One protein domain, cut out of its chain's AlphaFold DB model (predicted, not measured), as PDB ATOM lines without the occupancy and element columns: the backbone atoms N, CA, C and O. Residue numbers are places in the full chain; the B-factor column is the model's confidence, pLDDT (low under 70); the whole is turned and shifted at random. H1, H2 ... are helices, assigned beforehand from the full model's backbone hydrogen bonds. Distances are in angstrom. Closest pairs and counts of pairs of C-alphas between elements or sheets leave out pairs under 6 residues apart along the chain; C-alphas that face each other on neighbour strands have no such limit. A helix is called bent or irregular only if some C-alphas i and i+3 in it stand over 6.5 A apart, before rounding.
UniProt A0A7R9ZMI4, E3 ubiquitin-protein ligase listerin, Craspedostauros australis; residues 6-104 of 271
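Overview. This is residues 6 to 104 of the 271 residues of the protein "E3 ubiquitin-protein ligase listerin" of Craspedostauros australis (UniProt A0A7R9ZMI4). Helix H4 runs through the middle of a small body of helices, with H2 packed along it in the opposite direction, and H5 and H6 stand crosswise to both, forming a loose pair that H4 meets near its last residues. Short H3 packs on H4 crosswise, H1 sits at one end of the body near H2 and H5, and at the other end the long link from H2 to H3 swings out as an open loop, of which residues 37 to 42 stick out. The printed part has 99 residues with six named helices, in the order H1, H2, H3, H4, H5, H6, and no named strand; the class is all helix. The whole is compact, with a radius of gyration of the C-alphas of 13.6 A, and the C-alphas span 42 by 32 by 22 A.

Along the chain. The printed part begins with H1, residues 6 to 15, whose first C-alpha is at (154.846, 173.936, 138.008). H2, residues 18 to 29, measures 17.3 A from first to last C-alpha. After residues 30 to 47, which hold no named element, comes H3, residues 48 to 53, 8.8 A long. H4, residues 60 to 74, runs 20.6 A from C-alpha 60 at (149.514, 151.612, 152.840) to C-alpha 74 at (148.444, 169.068, 141.893). H5 takes residues 76 to 85. H6, residues 89 to 104, is the longest helix by residues, with 16; it measures 21.2 A and ends at C-alpha 104 at (136.449, 165.230, 141.038). H6 is irregular, with C-alphas 90 and 93 being 7.2 A apart, and it has a kink of 36 degrees near residue 98.

Arrangement. H4 is the hub and touches four helices. It touches H2, the closest C-alphas being those of Val 26 and Ser 64, 4.7 A apart, at a steep tilt of 38 degrees, opposite ways. H3 touches H4, closest at the C-alphas of Val 48 and Leu 66, 6.3 A apart; at 70.4 degrees they are only just about perpendicular. With residues 69 to 73 alone, H4 touches residues 99 to 103 of H6; the closest C-alphas are those of Phe 69 and Val 103, 5.8 A apart, and the lines are only just about perpendicular at 73 degrees. H4 and H5 only just touch, only at the corner by their link, with 3 pairs of C-alphas within 8 A, the closest being those of Thr 72 and Met 79, 5.6 A apart. The helices that touch, that corner left out, are mostly crossed, with no shallow tilt among their pairs. H5 and H6 are close but not clearly touching, with the C-alphas of Trp 83 and Val 92 closest at 6.9 A, at a shallow tilt of 22 degrees, opposite ways. H1 touches no helix but is near H2, with the C-alphas of Ile 13 and Leu 19 closest at 6.3 A, and near H5, with those of Val 10 and Leu 78 closest at 7.0 A. H1 and H3 are apart. In H1, H3, H4 and H5 every O i to N i+4 pair is within hydrogen-bond range; in H2 it is 7 of 8 and in H6 9 of 12.

Size, cuts and confidence. The two C-alphas farthest apart are those of Ala 8 and Asp 41, at 43.3 A. The printed part has no cut. The link from H2 to H3, with 18 residues, is long; that from H3 to H4 is short, and the other three are tight. Residues 37 to 42 stand free. The mean pLDDT of the printed part is 80.2, and residues 6 to 7, 34 to 47, 50 and 55 are under 70.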
ATOM      1  N   ARG A   6     155.605 175.160 138.308       69.50
ATOM      2  CA  ARG A   6     154.846 173.936 138.008       69.50
ATOM      3  C   ARG A   6     155.342 173.232 136.748       69.50
ATOM      4  O   ARG A   6     155.414 172.011 136.727       69.50
ATOM      5  N   GLN A   7     155.717 173.976 135.707       68.00
ATOM      6  CA  GLN A   7     156.169 173.373 134.452       68.00
ATOM      7  C   GLN A   7     157.574 172.767 134.552       68.00
ATOM      8  O   GLN A   7     157.806 171.699 133.988       68.00
ATOM      9  N   ALA A   8     158.496 173.417 135.268       74.56
ATOM     10  CA  ALA A   8     159.831 172.873 135.510       74.56
ATOM     11  C   ALA A   8     159.736 171.558 136.296       74.56
ATOM     12  O   ALA A   8     160.332 170.560 135.897       74.56
ATOM     13  N   ILE A   9     158.885 171.528 137.327       80.00
ATOM     14  CA  ILE A   9     158.593 170.325 138.114       80.00
ATOM     15  C   ILE A   9     157.959 169.236 137.236       80.00
ATOM     16  O   ILE A   9     158.444 168.110 137.219       80.00
ATOM     17  N   VAL A  10     156.928 169.559 136.447       80.94
ATOM     18  CA  VAL A  10     156.293 168.595 135.527       80.94
ATOM     19  C   VAL A  10     157.299 168.040 134.511       80.94
ATOM     20  O   VAL A  10     157.315 166.838 134.257       80.94
ATOM     21  N   SER A  11     158.167 168.888 133.949       80.00
ATOM     22  CA  SER A  11     159.216 168.451 133.023       80.00
ATOM     23  C   SER A  11     160.246 167.557 133.705       80.00
ATOM     24  O   SER A  11     160.718 166.614 133.075       80.00
ATOM     25  N   TYR A  12     160.612 167.854 134.951       82.81
ATOM     26  CA  TYR A  12     161.528 167.029 135.731       82.81
ATOM     27  C   TYR A  12     160.914 165.651 135.987       82.81
ATOM     28  O   TYR A  12     161.493 164.654 135.571       82.81
ATOM     29  N   ILE A  13     159.696 165.601 136.540       84.44
ATOM     30  CA  ILE A  13     158.987 164.348 136.841       84.44
ATOM     31  C   ILE A  13     158.830 163.482 135.585       84.44
ATOM     32  O   ILE A  13     159.019 162.269 135.646       84.44
ATOM     33  N   ARG A  14     158.509 164.094 134.436       82.31
ATOM     34  CA  ARG A  14     158.401 163.375 133.160       82.31
ATOM     35  C   ARG A  14     159.746 162.799 132.711       82.31
ATOM     36  O   ARG A  14     159.787 161.659 132.269       82.31
ATOM     37  N   ARG A  15     160.839 163.563 132.817       83.69
ATOM     38  CA  ARG A  15     162.184 163.101 132.425       83.69
ATOM     39  C   ARG A  15     162.699 161.974 133.313       83.69
ATOM     40  O   ARG A  15     163.400 161.106 132.814       83.69
ATOM     41  N   THR A  16     162.362 161.990 134.600       86.19
ATOM     42  CA  THR A  16     162.798 160.958 135.549       86.19
ATOM     43  C   THR A  16     161.865 159.753 135.606       86.19
ATOM     44  O   THR A  16     162.106 158.872 136.424       86.19
ATOM     45  N   GLN A  17     160.768 159.742 134.834       82.31
ATOM     46  CA  GLN A  17     159.687 158.747 134.941       82.31
ATOM     47  C   GLN A  17     159.160 158.578 136.380       82.31
ATOM     48  O   GLN A  17     158.559 157.567 136.738       82.31
ATOM     49  N   GLY A  18     159.344 159.599 137.230       84.06
ATOM     50  CA  GLY A  18     159.061 159.489 138.663       84.06
ATOM     51  C   GLY A  18     157.589 159.192 138.937       84.06
ATOM     52  O   GLY A  18     157.266 158.443 139.856       84.06
ATOM     53  N   LEU A  19     156.697 159.730 138.097       85.94
ATOM     54  CA  LEU A  19     155.270 159.465 138.210       85.94
ATOM     55  C   LEU A  19     154.929 157.994 137.946       85.94
ATOM     56  O   LEU A  19     154.111 157.432 138.665       85.94
ATOM     57  N   GLU A  20     155.547 157.371 136.945       85.12
ATOM     58  CA  GLU A  20     155.263 155.985 136.570       85.12
ATOM     59  C   GLU A  20     155.615 155.025 137.708       85.12
ATOM     60  O   GLU A  20     154.806 154.175 138.077       85.12
ATOM     61  N   HIS A  21     156.780 155.215 138.334       84.44
ATOM     62  CA  HIS A  21     157.194 154.409 139.479       84.44
ATOM     63  C   HIS A  21     156.248 154.570 140.670       84.44
ATOM     64  O   HIS A  21     155.820 153.577 141.259       84.44
ATOM     65  N   VAL A  22     155.893 155.812 141.011       87.25
ATOM     66  CA  VAL A  22     154.991 156.102 142.132       87.25
ATOM     67  C   VAL A  22     153.604 155.517 141.873       87.25
ATOM     68  O   VAL A  22     153.074 154.802 142.722       87.25
ATOM     69  N   LEU A  23     153.032 155.754 140.691       89.75
ATOM     70  CA  LEU A  23     151.716 155.221 140.349       89.75
ATOM     71  C   LEU A  23     151.737 153.695 140.220       89.75
ATOM     72  O   LEU A  23     150.777 153.050 140.621       89.75
ATOM     73  N   GLY A  24     152.838 153.090 139.775       84.69
ATOM     74  CA  GLY A  24     153.005 151.637 139.770       84.69
ATOM     75  C   GLY A  24     152.856 151.011 141.160       84.69
ATOM     76  O   GLY A  24     152.225 149.960 141.291       84.69
ATOM     77  N   TRP A  25     153.377 151.662 142.205       85.31
ATOM     78  CA  TRP A  25     153.169 151.237 143.593       85.31
ATOM     79  C   TRP A  25     151.742 151.491 144.072       85.31
ATOM     80  O   TRP A  25     151.142 150.604 144.680       85.31
ATOM     81  N   VAL A  26     151.163 152.647 143.731       88.00
ATOM     82  CA  VAL A  26     149.761 152.967 144.045       88.00
ATOM     83  C   VAL A  26     148.816 151.898 143.500       88.00
ATOM     84  O   VAL A  26     147.953 151.418 144.227       88.00
ATOM     85  N   LEU A  27     149.006 151.463 142.250       86.81
ATOM     86  CA  LEU A  27     148.169 150.431 141.629       86.81
ATOM     87  C   LEU A  27     148.246 149.075 142.345       86.81
ATOM     88  O   LEU A  27     147.293 148.303 142.280       86.81
ATOM     89  N   ARG A  28     149.365 148.770 143.013       83.31
ATOM     90  CA  ARG A  28     149.547 147.510 143.752       83.31
ATOM     91  C   ARG A  28     148.881 147.532 145.122       83.31
ATOM     92  O   ARG A  28     148.442 146.482 145.582       83.31
ATOM     93  N   TYR A  29     148.839 148.696 145.768       83.62
ATOM     94  CA  TYR A  29     148.473 148.800 147.180       83.62
ATOM     95  C   TYR A  29     147.142 149.494 147.455       83.62
ATOM     96  O   TYR A  29     146.582 149.267 148.522       83.62
ATOM     97  N   ALA A  30     146.604 150.282 146.521       79.81
ATOM     98  CA  ALA A  30     145.275 150.866 146.664       79.81
ATOM     99  C   ALA A  30     144.201 149.770 146.548       79.81
ATOM    100  O   ALA A  30     143.954 149.227 145.467       79.81
ATOM    101  N   THR A  31     143.550 149.438 147.661       75.00
ATOM    102  CA  THR A  31     142.496 148.416 147.730       75.00
ATOM    103  C   THR A  31     141.285 148.805 146.893       75.00
ATOM    104  O   THR A  31     140.760 147.942 146.184       75.00
ATOM    105  N   ALA A  32     140.938 150.100 146.851       71.12
ATOM    106  CA  ALA A  32     139.923 150.651 145.950       71.12
ATOM    107  C   ALA A  32     140.202 150.337 144.467       71.12
ATOM    108  O   ALA A  32     139.285 150.263 143.653       71.12
ATOM    109  N   LEU A  33     141.468 150.105 144.099       73.81
ATOM    110  CA  LEU A  33     141.874 149.751 142.738       73.81
ATOM    111  C   LEU A  33     142.136 148.253 142.542       73.81
ATOM    112  O   LEU A  33     142.369 147.845 141.401       73.81
ATOM    113  N   SER A  34     142.119 147.422 143.592       64.81
ATOM    114  CA  SER A  34     142.521 146.009 143.513       64.81
ATOM    115  C   SER A  34     141.336 145.035 143.411       64.81
ATOM    116  O   SER A  34     141.402 144.070 142.639       64.81
ATOM    117  N   GLN A  35     140.214 145.298 144.088       59.59
ATOM    118  CA  GLN A  35     139.138 144.312 144.255       59.59
ATOM    119  C   GLN A  35     138.146 144.275 143.074       59.59
ATOM    120  O   GLN A  35     137.714 145.298 142.557       59.59
ATOM    121  N   LYS A  36     137.787 143.063 142.615       49.50
ATOM    122  CA  LYS A  36     136.769 142.826 141.565       49.50
ATOM    123  C   LYS A  36     135.336 142.689 142.102       49.50
ATOM    124  O   LYS A  36     134.430 142.722 141.288       49.50
ATOM    125  N   ASN A  37     135.139 142.476 143.408       42.44
ATOM    126  CA  ASN A  37     133.837 142.210 144.038       42.44
ATOM    127  C   ASN A  37     133.969 142.274 145.572       42.44
ATOM    128  O   ASN A  37     134.092 141.235 146.220       42.44
ATOM    129  N   VAL A  38     133.949 143.462 146.173       39.59
ATOM    130  CA  VAL A  38     133.679 143.578 147.614       39.59
ATOM    131  C   VAL A  38     132.387 144.353 147.782       39.59
ATOM    132  O   VAL A  38     132.219 145.430 147.218       39.59
ATOM    133  N   LYS A  39     131.447 143.738 148.508       35.75
ATOM    134  CA  LYS A  39     130.236 144.399 148.985       35.75
ATOM    135  C   LYS A  39     130.678 145.632 149.765       35.75
ATOM    136  O   LYS A  39     131.434 145.512 150.725       35.75
ATOM    137  N   THR A  40     130.244 146.794 149.306       38.59
ATOM    138  CA  THR A  40     130.429 148.110 149.915       38.59
ATOM    139  C   THR A  40     129.730 148.178 151.276       38.59
ATOM    140  O   THR A  40     128.715 148.844 151.414       38.59
ATOM    141  N   ASP A  41     130.248 147.476 152.285       33.53
ATOM    142  CA  ASP A  41     129.749 147.560 153.669       33.53
ATOM    143  C   ASP A  41     130.712 148.299 154.604       33.53
ATOM    144  O   ASP A  41     130.497 148.396 155.808       33.53
ATOM    145  N   THR A  42     131.793 148.870 154.076       37.19
ATOM    146  CA  THR A  42     132.635 149.797 154.843       37.19
ATOM    147  C   THR A  42     133.367 150.731 153.891       37.19
ATOM    148  O   THR A  42     134.585 150.707 153.765       37.19
ATOM    149  N   THR A  43     132.614 151.568 153.176       39.91
ATOM    150  CA  THR A  43     133.193 152.771 152.574       39.91
ATOM    151  C   THR A  43     133.549 153.707 153.728       39.91
ATOM    152  O   THR A  43     132.762 154.578 154.098       39.91
ATOM    153  N   THR A  44     134.704 153.497 154.364       45.38
ATOM    154  CA  THR A  44     135.319 154.551 155.168       45.38
ATOM    155  C   THR A  44     135.450 155.745 154.233       45.38
ATOM    156  O   THR A  44     136.074 155.663 153.175       45.38
ATOM    157  N   ALA A  45     134.730 156.825 154.537       53.25
ATOM    158  CA  ALA A  45     134.747 158.013 153.704       53.25
ATOM    159  C   ALA A  45     136.209 158.440 153.530       53.25
ATOM    160  O   ALA A  45     136.891 158.702 154.519       53.25
ATOM    161  N   PHE A  46     136.698 158.459 152.288       62.53
ATOM    162  CA  PHE A  46     138.066 158.852 151.967       62.53
ATOM    163  C   PHE A  46     138.281 160.335 152.328       62.53
ATOM    164  O   PHE A  46     138.099 161.259 151.518       62.53
ATOM    165  N   ASP A  47     138.625 160.586 153.591       69.75
ATOM    166  CA  ASP A  47     138.887 161.908 154.141       69.75
ATOM    167  C   ASP A  47     140.360 162.276 153.950       69.75
ATOM    168  O   ASP A  47     141.198 162.185 154.842       69.75
ATOM    169  N   VAL A  48     140.654 162.734 152.736       71.62
ATOM    170  CA  VAL A  48     141.939 163.322 152.325       71.62
ATOM    171  C   VAL A  48     142.536 164.281 153.360       71.62
ATOM    172  O   VAL A  48     143.757 164.320 153.504       71.62
ATOM    173  N   ASP A  49     141.715 165.090 154.035       73.31
ATOM    174  CA  ASP A  49     142.222 166.121 154.938       73.31
ATOM    175  C   ASP A  49     142.546 165.530 156.321       73.31
ATOM    176  O   ASP A  49     143.500 165.976 156.958       73.31
ATOM    177  N   ALA A  50     141.844 164.479 156.756       69.19
ATOM    178  CA  ALA A  50     142.250 163.669 157.907       69.19
ATOM    179  C   ALA A  50     143.526 162.857 157.624       69.19
ATOM    180  O   ALA A  50     144.474 162.924 158.408       69.19
ATOM    181  N   LEU A  51     143.595 162.183 156.470       71.12
ATOM    182  CA  LEU A  51     144.754 161.383 156.048       71.12
ATOM    183  C   LEU A  51     146.026 162.231 155.904       71.12
ATOM    184  O   LEU A  51     147.126 161.781 156.205       71.12
ATOM    185  N   ALA A  52     145.887 163.489 155.474       70.12
ATOM    186  CA  ALA A  52     147.016 164.407 155.368       70.12
ATOM    187  C   ALA A  52     147.528 164.923 156.728       70.12
ATOM    188  O   ALA A  52     148.672 165.367 156.797       70.12
ATOM    189  N   ARG A  53     146.701 164.908 157.785       76.50
ATOM    190  CA  ARG A  53     147.077 165.393 159.128       76.50
ATOM    191  C   ARG A  53     147.763 164.332 159.988       76.50
ATOM    192  O   ARG A  53     148.575 164.711 160.823       76.50
ATOM    193  N   HIS A  54     147.454 163.053 159.771       75.94
ATOM    194  CA  HIS A  54     147.974 161.926 160.559       75.94
ATOM    195  C   HIS A  54     148.516 160.798 159.663       75.94
ATOM    196  O   HIS A  54     147.969 159.690 159.656       75.94
ATOM    197  N   PRO A  55     149.566 161.059 158.862       68.88
ATOM    198  CA  PRO A  55     150.104 160.074 157.922       68.88
ATOM    199  C   PRO A  55     150.630 158.803 158.610       68.88
ATOM    200  O   PRO A  55     150.576 157.726 158.025       68.88
ATOM    201  N   GLU A  56     151.103 158.904 159.853       74.50
ATOM    202  CA  GLU A  56     151.628 157.796 160.662       74.50
ATOM    203  C   GLU A  56     150.579 156.750 161.065       74.50
ATOM    204  O   GLU A  56     150.933 155.610 161.360       74.50
ATOM    205  N   ALA A  57     149.297 157.122 161.062       75.88
ATOM    206  CA  ALA A  57     148.189 156.231 161.397       75.88
ATOM    207  C   ALA A  57     147.559 155.570 160.156       75.88
ATOM    208  O   ALA A  57     146.645 154.758 160.294       75.88
ATOM    209  N   CYS A  58     148.022 155.922 158.953       79.19
ATOM    210  CA  CYS A  58     147.420 155.486 157.699       79.19
ATOM    211  C   CYS A  58     147.951 154.119 157.253       79.19
ATOM    212  O   CYS A  58     149.150 153.837 157.279       79.19
ATOM    213  N   THR A  59     147.056 153.284 156.739       86.00
ATOM    214  CA  THR A  59     147.417 152.070 156.011       86.00
ATOM    215  C   THR A  59     148.102 152.407 154.684       86.00
ATOM    216  O   THR A  59     147.915 153.474 154.094       86.00
ATOM    217  N   LEU A  60     148.866 151.452 154.145       84.06
ATOM    218  CA  LEU A  60     149.514 151.612 152.840       84.06
ATOM    219  C   LEU A  60     148.504 151.846 151.698       84.06
ATOM    220  O   LEU A  60     148.825 152.523 150.719       84.06
ATOM    221  N   SER A  61     147.281 151.324 151.834       85.06
ATOM    222  CA  SER A  61     146.194 151.579 150.886       85.06
ATOM    223  C   SER A  61     145.730 153.030 150.927       85.06
ATOM    224  O   SER A  61     145.697 153.690 149.891       85.06
ATOM    225  N   GLU A  62     145.444 153.553 152.120       83.38
ATOM    226  CA  GLU A  62     144.997 154.940 152.301       83.38
ATOM    227  C   GLU A  62     146.057 155.938 151.826       83.38
ATOM    228  O   GLU A  62     145.741 156.923 151.155       83.38
ATOM    229  N   LEU A  63     147.337 155.650 152.089       84.50
ATOM    230  CA  LEU A  63     148.449 156.439 151.560       84.50
ATOM    231  C   LEU A  63     148.508 156.384 150.026       84.50
ATOM    232  O   LEU A  63     148.745 157.407 149.383       84.50
ATOM    233  N   SER A  64     148.265 155.219 149.425       87.12
ATOM    234  CA  SER A  64     148.259 155.057 147.965       87.12
ATOM    235  C   SER A  64     147.132 155.856 147.306       87.12
ATOM    236  O   SER A  64     147.348 156.554 146.313       87.12
ATOM    237  N   GLU A  65     145.937 155.812 147.886       87.12
ATOM    238  CA  GLU A  65     144.782 156.593 147.442       87.12
ATOM    239  C   GLU A  65     145.014 158.100 147.624       87.12
ATOM    240  O   GLU A  65     144.700 158.893 146.729       87.12
ATOM    241  N   LEU A  66     145.648 158.513 148.729       87.44
ATOM    242  CA  LEU A  66     146.058 159.900 148.963       87.44
ATOM    243  C   LEU A  66     147.055 160.384 147.907       87.44
ATOM    244  O   LEU A  66     146.906 161.494 147.387       87.44
ATOM    245  N   VAL A  67     148.043 159.561 147.552       90.06
ATOM    246  CA  VAL A  67     149.000 159.867 146.482       90.06
ATOM    247  C   VAL A  67     148.276 160.039 145.149       90.06
ATOM    248  O   VAL A  67     148.531 161.024 144.451       90.06
ATOM    249  N   LEU A  68     147.338 159.151 144.806       90.69
ATOM    250  CA  LEU A  68     146.546 159.266 143.579       90.69
ATOM    251  C   LEU A  68     145.728 160.562 143.552       90.69
ATOM    252  O   LEU A  68     145.764 161.307 142.565       90.69
ATOM    253  N   PHE A  69     145.044 160.870 144.655       91.31
ATOM    254  CA  PHE A  69     144.266 162.094 144.811       91.31
ATOM    255  C   PHE A  69     145.145 163.340 144.637       91.31
ATOM    256  O   PHE A  69     144.864 164.191 143.789       91.31
ATOM    257  N   ARG A  70     146.239 163.447 145.403       89.50
ATOM    258  CA  ARG A  70     147.123 164.624 145.397       89.50
ATOM    259  C   ARG A  70     147.832 164.797 144.064       89.50
ATOM    260  O   ARG A  70     147.959 165.924 143.593       89.50
ATOM    261  N   THR A  71     148.240 163.707 143.423       91.12
ATOM    262  CA  THR A  71     148.824 163.755 142.079       91.12
ATOM    263  C   THR A  71     147.818 164.309 141.077       91.12
ATOM    264  O   THR A  71     148.145 165.224 140.321       91.12
ATOM    265  N   THR A  72     146.578 163.814 141.106       92.06
ATOM    266  CA  THR A  72     145.511 164.279 140.211       92.06
ATOM    267  C   THR A  72     145.173 165.754 140.446       92.06
ATOM    268  O   THR A  72     144.965 166.504 139.496       92.06
ATOM    269  N   GLU A  73     145.162 166.197 141.703       89.06
ATOM    270  CA  GLU A  73     144.895 167.586 142.078       89.06
ATOM    271  C   GLU A  73     146.039 168.540 141.685       89.06
ATOM    272  O   GLU A  73     145.816 169.611 141.111       89.06
ATOM    273  N   VAL A  74     147.280 168.178 142.014       87.38
ATOM    274  CA  VAL A  74     148.444 169.068 141.893       87.38
ATOM    275  C   VAL A  74     149.053 169.014 140.494       87.38
ATOM    276  O   VAL A  74     149.549 170.032 140.002       87.38
ATOM    277  N   PHE A  75     148.961 167.880 139.802       89.44
ATOM    278  CA  PHE A  75     149.516 167.672 138.463       89.44
ATOM    279  C   PHE A  75     148.480 167.058 137.502       89.44
ATOM    280  O   PHE A  75     148.739 166.019 136.897       89.44
ATOM    281  N   PRO A  76     147.322 167.713 137.291       91.38
ATOM    282  CA  PRO A  76     146.205 167.166 136.522       91.38
ATOM    283  C   PRO A  76     146.581 166.832 135.075       91.38
ATOM    284  O   PRO A  76     146.185 165.790 134.569       91.38
ATOM    285  N   SER A  77     147.387 167.670 134.414       89.06
ATOM    286  CA  SER A  77     147.824 167.424 133.033       89.06
ATOM    287  C   SER A  77     148.804 166.257 132.920       89.06
ATOM    288  O   SER A  77     148.773 165.527 131.932       89.06
ATOM    289  N   LEU A  78     149.657 166.058 133.928       89.94
ATOM    290  CA  LEU A  78     150.581 164.929 133.972       89.94
ATOM    291  C   LEU A  78     149.825 163.630 134.275       89.94
ATOM    292  O   LEU A  78     150.034 162.638 133.587       89.94
ATOM    293  N   MET A  79     148.902 163.668 135.241       93.38
ATOM    294  CA  MET A  79     148.035 162.541 135.579       93.38
ATOM    295  C   MET A  79     147.171 162.119 134.388       93.38
ATOM    296  O   MET A  79     147.096 160.936 134.073       93.38
ATOM    297  N   LYS A  80     146.555 163.083 133.693       93.69
ATOM    298  CA  LYS A  80     145.787 162.826 132.473       93.69
ATOM    299  C   LYS A  80     146.651 162.174 131.397       93.69
ATOM    300  O   LYS A  80     146.256 161.157 130.844       93.69
ATOM    301  N   ASN A  81     147.830 162.732 131.124       91.56
ATOM    302  CA  ASN A  81     148.726 162.205 130.099       91.56
ATOM    303  C   ASN A  81     149.186 160.776 130.416       91.56
ATOM    304  O   ASN A  81     149.133 159.932 129.531       91.56
ATOM    305  N   TRP A  82     149.549 160.495 131.671       93.94
ATOM    306  CA  TRP A  82     149.851 159.135 132.117       93.94
ATOM    307  C   TRP A  82     148.633 158.212 131.979       93.94
ATOM    308  O   TRP A  82     148.755 157.102 131.479       93.94
ATOM    309  N   TRP A  83     147.434 158.664 132.362       95.19
ATOM    310  CA  TRP A  83     146.211 157.860 132.253       95.19
ATOM    311  C   TRP A  83     145.853 157.508 130.801       95.19
ATOM    312  O   TRP A  83     145.416 156.390 130.539       95.19
ATOM    313  N   GLU A  84     146.062 158.434 129.863       92.81
ATOM    314  CA  GLU A  84     145.793 158.230 128.433       92.81
ATOM    315  C   GLU A  84     146.855 157.363 127.741       92.81
ATOM    316  O   GLU A  84     146.507 156.570 126.868       92.81
ATOM    317  N   MET A  85     148.133 157.517 128.108       91.94
ATOM    318  CA  MET A  85     149.254 156.928 127.362       91.94
ATOM    319  C   MET A  85     149.871 155.698 128.033       91.94
ATOM    320  O   MET A  85     150.228 154.747 127.340       91.94
ATOM    321  N   ASP A  86     149.978 155.702 129.362       91.25
ATOM    322  CA  ASP A  86     150.873 154.806 130.109       91.25
ATOM    323  C   ASP A  86     150.135 153.922 131.131       91.25
ATOM    324  O   ASP A  86     150.663 152.908 131.592       91.25
ATOM    325  N   CYS A  87     148.902 154.275 131.510       92.50
ATOM    326  CA  CYS A  87     148.137 153.520 132.496       92.50
ATOM    327  C   CYS A  87     147.854 152.092 131.998       92.50
ATOM    328  O   CYS A  87     147.247 151.909 130.936       92.50
ATOM    329  N   PRO A  88     148.183 151.047 132.783       91.56
ATOM    330  CA  PRO A  88     147.911 149.683 132.362       91.56
ATOM    331  C   PRO A  88     146.404 149.441 132.205       91.56
ATOM    332  O   PRO A  88     145.605 149.771 133.086       91.56
ATOM    333  N   LYS A  89     146.020 148.805 131.090       91.38
ATOM    334  CA  LYS A  89     144.619 148.586 130.675       91.38
ATOM    335  C   LYS A  89     143.672 148.100 131.789       91.38
ATOM    336  O   LYS A  89     142.568 148.635 131.862       91.38
ATOM    337  N   PRO A  90     144.052 147.153 132.677       89.69
ATOM    338  CA  PRO A  90     143.158 146.678 133.737       89.69
ATOM    339  C   PRO A  90     142.729 147.753 134.747       89.69
ATOM    340  O   PRO A  90     141.691 147.601 135.387       89.69
ATOM    341  N   TYR A  91     143.509 148.829 134.897       90.19
ATOM    342  CA  TYR A  91     143.279 149.866 135.905       90.19
ATOM    343  C   TYR A  91     142.631 151.135 135.344       90.19
ATOM    344  O   TYR A  91     142.118 151.935 136.121       90.19
ATOM    345  N   VAL A  92     142.583 151.310 134.017       92.31
ATOM    346  CA  VAL A  92     142.053 152.525 133.363       92.31
ATOM    347  C   VAL A  92     140.646 152.872 133.857       92.31
ATOM    348  O   VAL A  92     140.376 154.026 134.194       92.31
ATOM    349  N   HIS A  93     139.759 151.874 133.932       93.44
ATOM    350  CA  HIS A  93     138.384 152.060 134.396       93.44
ATOM    351  C   HIS A  93     138.310 152.363 135.896       93.44
ATOM    352  O   HIS A  93     137.673 153.339 136.277       93.44
ATOM    353  N   ARG A  94     139.040 151.605 136.721       91.88
ATOM    354  CA  ARG A  94     139.045 151.757 138.185       91.88
ATOM    355  C   ARG A  94     139.566 153.120 138.626       91.88
ATOM    356  O   ARG A  94     138.989 153.758 139.492       91.88
ATOM    357  N   ILE A  95     140.628 153.608 137.981       93.69
ATOM    358  CA  ILE A  95     141.155 154.954 138.240       93.69
ATOM    359  C   ILE A  95     140.125 156.014 137.851       93.69
ATOM    360  O   ILE A  95     139.951 156.998 138.566       93.69
ATOM    361  N   LYS A  96     139.418 155.824 136.730       95.50
ATOM    362  CA  LYS A  96     138.351 156.737 136.312       95.50
ATOM    363  C   LYS A  96     137.211 156.767 137.334       95.50
ATOM    364  O   LYS A  96     136.749 157.859 137.650       95.50
ATOM    365  N   GLU A  97     136.773 155.618 137.842       94.88
ATOM    366  CA  GLU A  97     135.745 155.519 138.889       94.88
ATOM    367  C   GLU A  97     136.204 156.186 140.187       94.88
ATOM    368  O   GLU A  97     135.533 157.097 140.666       94.88
ATOM    369  N   PHE A  98     137.415 155.871 140.654       92.50
ATOM    370  CA  PHE A  98     138.019 156.523 141.817       92.50
ATOM    371  C   PHE A  98     138.061 158.052 141.664       92.50
ATOM    372  O   PHE A  98     137.727 158.796 142.587       92.50
ATOM    373  N   VAL A  99     138.425 158.555 140.477       94.81
ATOM    374  CA  VAL A  99     138.418 159.998 140.204       94.81
ATOM    375  C   VAL A  99     137.004 160.573 140.222       94.81
ATOM    376  O   VAL A  99     136.819 161.667 140.750       94.81
ATOM    377  N   ILE A 100     136.012 159.877 139.666       95.25
ATOM    378  CA  ILE A 100     134.613 160.329 139.669       95.25
ATOM    379  C   ILE A 100     134.076 160.440 141.100       95.25
ATOM    380  O   ILE A 100     133.400 161.420 141.407       95.25
ATOM    381  N   GLU A 101     134.374 159.462 141.948       92.12
ATOM    382  CA  GLU A 101     133.779 159.332 143.279       92.12
ATOM    383  C   GLU A 101     134.508 160.160 144.340       92.12
ATOM    384  O   GLU A 101     133.868 160.826 145.152       92.12
ATOM    385  N   HIS A 102     135.842 160.179 144.314       88.62
ATOM    386  CA  HIS A 102     136.636 160.710 145.426       88.62
ATOM    387  C   HIS A 102     137.422 161.979 145.093       88.62
ATOM    388  O   HIS A 102     137.701 162.787 145.983       88.62
ATOM    389  N   VAL A 103     137.796 162.173 143.825       91.75
ATOM    390  CA  VAL A 103     138.714 163.254 143.429       91.75
ATOM    391  C   VAL A 103     137.967 164.453 142.845       91.75
ATOM    392  O   VAL A 103     138.097 165.578 143.328       91.75
ATOM    393  N   SER A 104     137.164 164.212 141.810       94.19
ATOM    394  CA  SER A 104     136.449 165.230 141.038       94.19
ATOM    395  C   SER A 104     135.530 166.097 141.907       94.19
ATOM    396  O   SER A 104     135.641 167.318 141.788       94.19
TER     397      SER A 104